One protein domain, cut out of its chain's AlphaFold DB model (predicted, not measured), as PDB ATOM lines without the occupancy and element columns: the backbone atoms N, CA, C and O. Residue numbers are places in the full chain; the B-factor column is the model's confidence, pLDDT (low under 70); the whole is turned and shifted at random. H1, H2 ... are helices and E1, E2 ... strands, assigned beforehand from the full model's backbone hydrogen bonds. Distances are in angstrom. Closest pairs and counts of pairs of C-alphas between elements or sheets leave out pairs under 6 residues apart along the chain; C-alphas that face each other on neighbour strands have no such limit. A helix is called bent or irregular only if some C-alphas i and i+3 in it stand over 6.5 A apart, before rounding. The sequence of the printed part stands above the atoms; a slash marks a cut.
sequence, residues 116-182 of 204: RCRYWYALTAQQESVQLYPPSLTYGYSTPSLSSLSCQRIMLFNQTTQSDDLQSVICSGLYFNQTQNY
ATOM      1  N   ARG A 116     240.095 119.121 209.300       75.31
ATOM      2  CA  ARG A 116     239.357 120.386 209.438       75.31
ATOM      3  C   ARG A 116     239.810 121.455 208.446       75.31
ATOM      4  O   ARG A 116     239.069 122.385 208.146       75.31
ATOM      5  N   CYS A 117     241.012 121.296 207.896       73.94
ATOM      6  CA  CYS A 117     241.594 122.197 206.909       73.94
ATOM      7  C   CYS A 117     241.216 121.869 205.462       73.94
ATOM      8  O   CYS A 117     241.619 122.584 204.536       73.94
ATOM      9  N   ARG A 118     240.453 120.796 205.243       74.38
ATOM     10  CA  ARG A 118     239.905 120.467 203.928       74.38
ATOM     11  C   ARG A 118     238.815 121.481 203.570       74.38
ATOM     12  O   ARG A 118     237.989 121.821 204.412       74.38
ATOM     13  N   TYR A 119     238.782 121.935 202.314       74.19
ATOM     14  CA  TYR A 119     237.799 122.931 201.858       74.19
ATOM     15  C   TYR A 119     236.346 122.523 202.138       74.19
ATOM     16  O   TYR A 119     235.520 123.367 202.475       74.19
ATOM     17  N   TRP A 120     236.041 121.227 202.023       79.38
ATOM     18  CA  TRP A 120     234.705 120.696 202.260       79.38
ATOM     19  C   TRP A 120     234.335 120.691 203.745       79.38
ATOM     20  O   TRP A 120     233.168 120.848 204.083       79.38
ATOM     21  N   TYR A 121     235.308 120.573 204.652       83.44
ATOM     22  CA  TYR A 121     235.019 120.461 206.078       83.44
ATOM     23  C   TYR A 121     234.457 121.772 206.623       83.44
ATOM     24  O   TYR A 121     233.366 121.787 207.182       83.44
ATOM     25  N   ALA A 122     235.171 122.883 206.409       81.19
ATOM     26  CA  ALA A 122     234.767 124.190 206.925       81.19
ATOM     27  C   ALA A 122     233.404 124.636 206.373       81.19
ATOM     28  O   ALA A 122     232.582 125.176 207.107       81.19
ATOM     29  N   LEU A 123     233.155 124.366 205.088       80.50
ATOM     30  CA  LEU A 123     231.887 124.686 204.441       80.50
ATOM     31  C   LEU A 123     230.743 123.797 204.950       80.50
ATOM     32  O   LEU A 123     229.665 124.314 205.223       80.50
ATOM     33  N   THR A 124     230.962 122.488 205.119       86.12
ATOM     34  CA  THR A 124     229.907 121.581 205.609       86.12
ATOM     35  C   THR A 124     229.599 121.815 207.084       86.12
ATOM     36  O   THR A 124     228.439 121.796 207.473       86.12
ATOM     37  N   ALA A 125     230.614 122.084 207.908       85.56
ATOM     38  CA  ALA A 125     230.448 122.346 209.338       85.56
ATOM     39  C   ALA A 125     229.465 123.500 209.624       85.56
ATOM     40  O   ALA A 125     228.738 123.474 210.616       85.56
ATOM     41  N   GLN A 126     229.424 124.497 208.736       83.94
ATOM     42  CA  GLN A 126     228.568 125.680 208.861       83.94
ATOM     43  C   GLN A 126     227.158 125.494 208.285       83.94
ATOM     44  O   GLN A 126     226.315 126.367 208.467       83.94
ATOM     45  N   GLN A 127     226.890 124.398 207.577       78.25
ATOM     46  CA  GLN A 127     225.637 124.182 206.858       78.25
ATOM     47  C   GLN A 127     224.787 123.121 207.551       78.25
ATOM     48  O   GLN A 127     225.292 122.073 207.940       78.25
ATOM     49  N   GLU A 128     223.488 123.379 207.692       75.50
ATOM     50  CA  GLU A 128     222.583 122.464 208.403       75.50
ATOM     51  C   GLU A 128     222.198 121.246 207.566       75.50
ATOM     52  O   GLU A 128     222.026 120.148 208.091       75.50
ATOM     53  N   SER A 129     222.089 121.444 206.255       78.75
ATOM     54  CA  SER A 129     221.729 120.410 205.296       78.75
ATOM     55  C   SER A 129     222.953 119.691 204.736       78.75
ATOM     56  O   SER A 129     224.086 120.173 204.805       78.75
ATOM     57  N   VAL A 130     222.697 118.563 204.071       78.25
ATOM     58  CA  VAL A 130     223.684 117.898 203.216       78.25
ATOM     59  C   VAL A 130     224.203 118.887 202.166       78.25
ATOM     60  O   VAL A 130     223.426 119.602 201.526       78.25
ATOM     61  N   GLN A 131     225.521 118.931 202.002       78.31
ATOM     62  CA  GLN A 131     226.227 119.754 201.032       78.31
ATOM     63  C   GLN A 131     226.791 118.881 199.921       78.31
ATOM     64  O   GLN A 131     227.541 117.937 200.172       78.31
ATOM     65  N   LEU A 132     226.454 119.237 198.684       77.25
ATOM     66  CA  LEU A 132     226.982 118.590 197.495       77.25
ATOM     67  C   LEU A 132     228.069 119.470 196.880       77.25
ATOM     68  O   LEU A 132     227.812 120.596 196.447       77.25
ATOM     69  N   TYR A 133     229.288 118.948 196.827       76.88
ATOM     70  CA  TYR A 133     230.418 119.639 196.224       76.88
ATOM     71  C   TYR A 133     230.465 119.402 194.716       76.88
ATOM     72  O   TYR A 133     230.098 118.320 194.243       76.88
ATOM     73  N   PRO A 134     230.929 120.395 193.938       67.00
ATOM     74  CA  PRO A 134     231.073 120.229 192.504       67.00
ATOM     75  C   PRO A 134     231.984 119.033 192.194       67.00
ATOM     76  O   PRO A 134     232.926 118.762 192.948       67.00
ATOM     77  N   PRO A 135     231.706 118.306 191.102       69.19
ATOM     78  CA  PRO A 135     232.506 117.158 190.725       69.19
ATOM     79  C   PRO A 135     233.959 117.562 190.464       69.19
ATOM     80  O   PRO A 135     234.238 118.609 189.878       69.19
ATOM     81  N   SER A 136     234.883 116.715 190.902       66.50
ATOM     82  CA  SER A 136     236.322 116.897 190.749       66.50
ATOM     83  C   SER A 136     236.979 115.606 190.265       66.50
ATOM     84  O   SER A 136     236.493 114.498 190.511       66.50
ATOM     85  N   LEU A 137     238.093 115.755 189.550       64.06
ATOM     86  CA  LEU A 137     238.917 114.625 189.142       64.06
ATOM     87  C   LEU A 137     239.603 114.027 190.362       64.06
ATOM     88  O   LEU A 137     240.363 114.703 191.058       64.06
ATOM     89  N   THR A 138     239.337 112.749 190.606       62.28
ATOM     90  CA  THR A 138     239.949 112.024 191.716       62.28
ATOM     91  C   THR A 138     241.075 111.156 191.183       62.28
ATOM     92  O   THR A 138     240.846 110.257 190.373       62.28
ATOM     93  N   TYR A 139     242.291 111.437 191.650       58.81
ATOM     94  CA  TYR A 139     243.495 110.673 191.342       58.81
ATOM     95  C   TYR A 139     243.714 109.633 192.438       58.81
ATOM     96  O   TYR A 139     244.034 109.986 193.572       58.81
ATOM     97  N   GLY A 140     243.482 108.364 192.110       55.88
ATOM     98  CA  GLY A 140     243.775 107.223 192.979       55.88
ATOM     99  C   GLY A 140     244.865 106.332 192.384       55.88
ATOM    100  O   GLY A 140     245.576 106.733 191.469       55.88
ATOM    101  N   TYR A 141     244.967 105.096 192.879       45.56
ATOM    102  CA  TYR A 141     245.819 104.051 192.286       45.56
ATOM    103  C   TYR A 141     245.221 103.428 191.007       45.56
ATOM    104  O   TYR A 141     245.867 102.615 190.354       45.56
ATOM    105  N   SER A 142     243.983 103.785 190.665       54.84
ATOM    106  CA  SER A 142     243.233 103.327 189.494       54.84
ATOM    107  C   SER A 142     242.967 104.478 188.516       54.84
ATOM    108  O   SER A 142     243.302 105.633 188.793       54.84
ATOM    109  N   THR A 143     242.361 104.163 187.365       58.91
ATOM    110  CA  THR A 143     241.987 105.136 186.328       58.91
ATOM    111  C   THR A 143     241.259 106.341 186.940       58.91
ATOM    112  O   THR A 143     240.298 106.137 187.693       58.91
ATOM    113  N   PRO A 144     241.685 107.585 186.640       62.19
ATOM    114  CA  PRO A 144     241.046 108.781 187.170       62.19
ATOM    115  C   PRO A 144     239.545 108.774 186.892       62.19
ATOM    116  O   PRO A 144     239.110 108.495 185.776       62.19
ATOM    117  N   SER A 145     238.753 109.088 187.912       64.38
ATOM    118  CA  SER A 145     237.296 109.138 187.797       64.38
ATOM    119  C   SER A 145     236.773 110.509 188.196       64.38
ATOM    120  O   SER A 145     237.339 111.196 189.056       64.38
ATOM    121  N   LEU A 146     235.685 110.915 187.546       69.12
ATOM    122  CA  LEU A 146     234.917 112.069 187.976       69.12
ATOM    123  C   LEU A 146     234.096 111.646 189.195       69.12
ATOM    124  O   LEU A 146     233.322 110.686 189.128       69.12
ATOM    125  N   SER A 147     234.278 112.343 190.313       72.00
ATOM    126  CA  SER A 147     233.492 112.110 191.520       72.00
ATOM    127  C   SER A 147     233.047 113.430 192.135       72.00
ATOM    128  O   SER A 147     233.739 114.444 192.047       72.00
ATOM    129  N   SER A 148     231.861 113.434 192.728       78.56
ATOM    130  CA  SER A 148     231.389 114.506 193.601       78.56
ATOM    131  C   SER A 148     231.515 114.047 195.051       78.56
ATOM    132  O   SER A 148     231.584 112.853 195.335       78.56
ATOM    133  N   LEU A 149     231.571 114.995 195.979       79.88
ATOM    134  CA  LEU A 149     231.577 114.710 197.405       79.88
ATOM    135  C   LEU A 149     230.254 115.198 197.995       79.88
ATOM    136  O   LEU A 149     229.906 116.365 197.833       79.88
ATOM    137  N   SER A 150     229.527 114.317 198.672       84.38
ATOM    138  CA  SER A 150     228.343 114.668 199.457       84.38
ATOM    139  C   SER A 150     228.713 114.619 200.927       84.38
ATOM    140  O   SER A 150     229.091 113.556 201.410       84.38
ATOM    141  N   CYS A 151     228.622 115.738 201.635       84.44
ATOM    142  CA  CYS A 151     228.990 115.824 203.042       84.44
ATOM    143  C   CYS A 151     227.824 116.290 203.908       84.44
ATOM    144  O   CYS A 151     227.021 117.118 203.490       84.44
ATOM    145  N   GLN A 152     227.763 115.805 205.143       88.56
ATOM    146  CA  GLN A 152     226.777 116.208 206.137       88.56
ATOM    147  C   GLN A 152     227.457 116.437 207.486       88.56
ATOM    148  O   GLN A 152     228.345 115.675 207.881       88.56
ATOM    149  N   ARG A 153     227.031 117.484 208.202       89.81
ATOM    150  CA  ARG A 153     227.438 117.697 209.592       89.81
ATOM    151  C   ARG A 153     226.635 116.796 210.530       89.81
ATOM    152  O   ARG A 153     225.427 116.644 210.368       89.81
ATOM    153  N   ILE A 154     227.309 116.230 211.520       86.94
ATOM    154  CA  ILE A 154     226.702 115.475 212.613       86.94
ATOM    155  C   ILE A 154     226.845 116.304 213.875       86.94
ATOM    156  O   ILE A 154     227.961 116.592 214.315       86.94
ATOM    157  N   MET A 155     225.699 116.672 214.428       88.69
ATOM    158  CA  MET A 155     225.593 117.371 215.698       88.69
ATOM    159  C   MET A 155     225.314 116.348 216.797       88.69
ATOM    160  O   MET A 155     224.567 115.392 216.577       88.69
ATOM    161  N   LEU A 156     225.912 116.549 217.963       91.38
ATOM    162  CA  LEU A 156     225.637 115.766 219.157       91.38
ATOM    163  C   LEU A 156     225.214 116.717 220.270       91.38
ATOM    164  O   LEU A 156     225.894 117.703 220.547       91.38
ATOM    165  N   PHE A 157     224.095 116.400 220.914       91.56
ATOM    166  CA  PHE A 157     223.608 117.180 222.037       91.56
ATOM    167  C   PHE A 157     224.529 116.997 223.244       91.56
ATOM    168  O   PHE A 157     224.702 115.883 223.756       91.56
ATOM    169  N   ASN A 158     225.119 118.092 223.710       90.75
ATOM    170  CA  ASN A 158     225.972 118.107 224.883       90.75
ATOM    171  C   ASN A 158     225.131 118.410 226.127       90.75
ATOM    172  O   ASN A 158     224.607 119.509 226.309       90.75
ATOM    173  N   GLN A 159     225.019 117.420 227.015       90.00
ATOM    174  CA  GLN A 159     224.205 117.527 228.228       90.00
ATOM    175  C   GLN A 159     224.735 118.574 229.220       90.00
ATOM    176  O   GLN A 159     223.954 119.114 230.000       90.00
ATOM    177  N   THR A 160     226.034 118.884 229.185       90.75
ATOM    178  CA  THR A 160     226.672 119.825 230.118       90.75
ATOM    179  C   THR A 160     226.429 121.277 229.715       90.75
ATOM    180  O   THR A 160     226.159 122.118 230.568       90.75
ATOM    181  N   THR A 161     226.522 121.584 228.420       88.00
ATOM    182  CA  THR A 161     226.318 122.941 227.882       88.00
ATOM    183  C   THR A 161     224.880 123.192 227.433       88.00
ATOM    184  O   THR A 161     224.542 124.329 227.116       88.00
ATOM    185  N   GLN A 162     224.037 122.149 227.419       90.50
ATOM    186  CA  GLN A 162     222.669 122.167 226.888       90.50
ATOM    187  C   GLN A 162     222.599 122.700 225.447       90.50
ATOM    188  O   GLN A 162     221.631 123.351 225.057       90.50
ATOM    189  N   SER A 163     223.639 122.428 224.656       88.31
ATOM    190  CA  SER A 163     223.777 122.890 223.274       88.31
ATOM    191  C   SER A 163     224.135 121.742 222.339       88.31
ATOM    192  O   SER A 163     224.773 120.770 222.740       88.31
ATOM    193  N   ASP A 164     223.745 121.876 221.074       87.00
ATOM    194  CA  ASP A 164     224.203 120.987 220.013       87.00
ATOM    195  C   ASP A 164     225.619 121.372 219.587       87.00
ATOM    196  O   ASP A 164     225.847 122.453 219.039       87.00
ATOM    197  N   ASP A 165     226.563 120.457 219.791       87.94
ATOM    198  CA  ASP A 165     227.953 120.639 219.393       87.94
ATOM    199  C   ASP A 165     228.256 119.825 218.129       87.94
ATOM    200  O   ASP A 165     227.762 118.713 217.928       87.94
ATOM    201  N   LEU A 166     229.091 120.378 217.246       86.19
ATOM    202  CA  LEU A 166     229.532 119.675 216.044       86.19
ATOM    203  C   LEU A 166     230.445 118.505 216.430       86.19
ATOM    204  O   LEU A 166     231.598 118.710 216.812       86.19
ATOM    205  N   GLN A 167     229.961 117.278 216.257       88.50
ATOM    206  CA  GLN A 167     230.740 116.073 216.520       88.50
ATOM    207  C   GLN A 167     231.656 115.735 215.343       88.50
ATOM    208  O   GLN A 167     232.847 115.470 215.520       88.50
ATOM    209  N   SER A 168     231.107 115.695 214.127       88.06
ATOM    210  CA  SER A 168     231.871 115.303 212.940       88.06
ATOM    211  C   SER A 168     231.242 115.797 211.640       88.06
ATOM    212  O   SER A 168     230.093 116.228 211.600       88.06
ATOM    213  N   VAL A 169     232.017 115.728 210.559       86.50
ATOM    214  CA  VAL A 169     231.521 115.883 209.190       86.50
ATOM    215  C   VAL A 169     231.762 114.559 208.481       86.50
ATOM    216  O   VAL A 169     232.913 114.138 208.353       86.50
ATOM    217  N   ILE A 170     230.690 113.912 208.029       86.12
ATOM    218  CA  ILE A 170     230.774 112.682 207.238       86.12
ATOM    219  C   ILE A 170     230.624 113.043 205.771       86.12
ATOM    220  O   ILE A 170     229.724 113.795 205.409       86.12
ATOM    221  N   CYS A 171     231.492 112.482 204.933       83.19
ATOM    222  CA  CYS A 171     231.431 112.654 203.493       83.19
ATOM    223  C   CYS A 171     231.405 111.307 202.778       83.19
ATOM    224  O   CYS A 171     232.148 110.390 203.128       83.19
ATOM    225  N   SER A 172     230.601 111.225 201.726       82.12
ATOM    226  CA  SER A 172     230.520 110.085 200.822       82.12
ATOM    227  C   SER A 172     230.879 110.529 199.409       82.12
ATOM    228  O   SER A 172     230.394 111.551 198.917       82.12
ATOM    229  N   GLY A 173     231.756 109.762 198.764       78.56
ATOM    230  CA  GLY A 173     232.086 109.947 197.357       78.56
ATOM    231  C   GLY A 173     230.937 109.466 196.476       78.56
ATOM    232  O   GLY A 173     230.459 108.344 196.622       78.56
ATOM    233  N   LEU A 174     230.508 110.318 195.554       74.69
ATOM    234  CA  LEU A 174     229.550 110.014 194.503       74.69
ATOM    235  C   LEU A 174     230.324 109.870 193.199       74.69
ATOM    236  O   LEU A 174     230.659 110.858 192.544       74.69
ATOM    237  N   TYR A 175     230.653 108.634 192.847       74.25
ATOM    238  CA  TYR A 175     231.402 108.344 191.633       74.25
ATOM    239  C   TYR A 175     230.461 108.277 190.433       74.25
ATOM    240  O   TYR A 175     229.487 107.521 190.437       74.25
ATOM    241  N   PHE A 176     230.764 109.046 189.387       67.81
ATOM    242  CA  PHE A 176     229.886 109.134 188.217       67.81
ATOM    243  C   PHE A 176     229.835 107.825 187.413       67.81
ATOM    244  O   PHE A 176     228.824 107.504 186.797       67.81
ATOM    245  N   ASN A 177     230.884 107.003 187.493       66.38
ATOM    246  CA  ASN A 177     230.889 105.653 186.919       66.38
ATOM    247  C   ASN A 177     229.887 104.693 187.595       66.38
ATOM    248  O   ASN A 177     229.529 103.681 187.003       66.38
ATOM    249  N   GLN A 178     229.418 105.003 188.806       70.19
ATOM    250  CA  GLN A 178     228.429 104.213 189.544       70.19
ATOM    251  C   GLN A 178     227.026 104.827 189.488       70.19
ATOM    252  O   GLN A 178     226.093 104.289 190.084       70.19
ATOM    253  N   THR A 179     226.841 105.932 188.760       66.94
ATOM    254  CA  THR A 179     225.558 106.640 188.685       66.94
ATOM    255  C   THR A 179     224.432 105.769 188.125       66.94
ATOM    256  O   THR A 179     223.300 105.877 188.588       66.94
ATOM    257  N   GLN A 180     224.732 104.843 187.210       68.62
ATOM    258  CA  GLN A 180     223.751 103.868 186.723       68.62
ATOM    259  C   GLN A 180     223.225 102.979 187.857       68.62
ATOM    260  O   GLN A 180     222.015 102.887 188.056       68.62
ATOM    261  N   ASN A 181     224.127 102.382 188.642       70.69
ATOM    262  CA  ASN A 181     223.757 101.542 189.780       70.69
ATOM    263  C   ASN A 181     222.984 102.349 190.824       70.69
ATOM    264  O   ASN A 181     222.011 101.855 191.385       70.69
ATOM    265  N   TYR A 182     223.378 103.605 191.056       67.19
ATOM    266  CA  TYR A 182     222.637 104.500 191.939       67.19
ATOM    267  C   TYR A 182     221.196 104.699 191.464       67.19
ATOM    268  O   TYR A 182     220.284 104.495 192.255       67.19
TER     269      TYR A 182
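Overview. This is residues 116 to 182 of the 204 residues of the protein "Tetratricopeptide repeat protein" of Tetrahymena thermophila (strain SB210) (UniProt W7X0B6). A long, narrow hairpin of two antiparallel strands, E2 and E3, makes the longest axis, with the short strand E1 beside the beginning of E2 and the short helix H1 packed over one stretch of the hairpin. At the end of the hairpin where E2 begins and E3 ends, a second short helix, H2, follows E3, and the loop of residues 139 to 144 sticks out. The printed part has 67 residues, with two named helices and three named strands in the order H1, E1, E2, E3, H2, and its class is mixed, helices and strands. The sheet has the order E1, E2, E3, all antiparallel. The whole is loose, with a radius of gyration of the C-alphas of 15.0 A, and elongated, spanning 49 by 26 by 19 A.

Along the chain. E2, residues 145 to 158, is 39.8 A long from C-alpha 145 at (237.296, 109.138, 187.797) to C-alpha 158 at (225.972, 118.107, 224.883). E3, residues 163 to 175, measures 35.6 A, and E1, residues 136 to 138, measures 6.2 A. H1, residues 119 to 125, is 10.5 A long and begins with C-alpha 119 at (237.799, 122.931, 201.858). H2, residues 176 to 182, is 9.4 A long and ends with C-alpha 182 at (222.637, 104.500, 191.939). H2 is irregular, with C-alphas 177 and 180 standing 7.4 A apart.

Arrangement. The strands form a meander, each the antiparallel neighbour of the one before. E2 and E3 are a hairpin with 164 degrees between their directions; N 152 and O 170, 2.8 A apart, are within hydrogen-bond range. E1 and E2 are also a hairpin, with N 136 and O 147 at 2.8 A. The pairing is staggered: E2 pairs with E1 over residues 145 to 147 and with E3 over residues 147 to 158. Residues 131 to 132 make a short antiparallel pairing with residues 150 to 151 of E2. H1 is on the sheet at a height of 8.2 A, over E3 and only just over E2, with 3 of its 7 C-alphas on E2. The closest C-alphas of H1 and E2 are those of Ala 125 and Arg 153, 5.5 A apart. H2 is on the sheet too, and its closest C-alpha to E2 is that of Phe 176, 5.7 A from that of Ser 147. H1 and H2 are apart. O i to N i+4 pairs are within range in 2 of 3 cases in H1 and 1 of 3 in H2, where 3 of 4 O i to N i+3 pairs are.

Size, cuts and confidence. The C-alphas farthest apart, of Thr 143 and Thr 160, are 48.7 A apart. The printed part has no cut and no long link. The mean pLDDT of the printed part is 77.2; residues 134 to 146, 176 to 177, 179 to 180 and 182 are under 70.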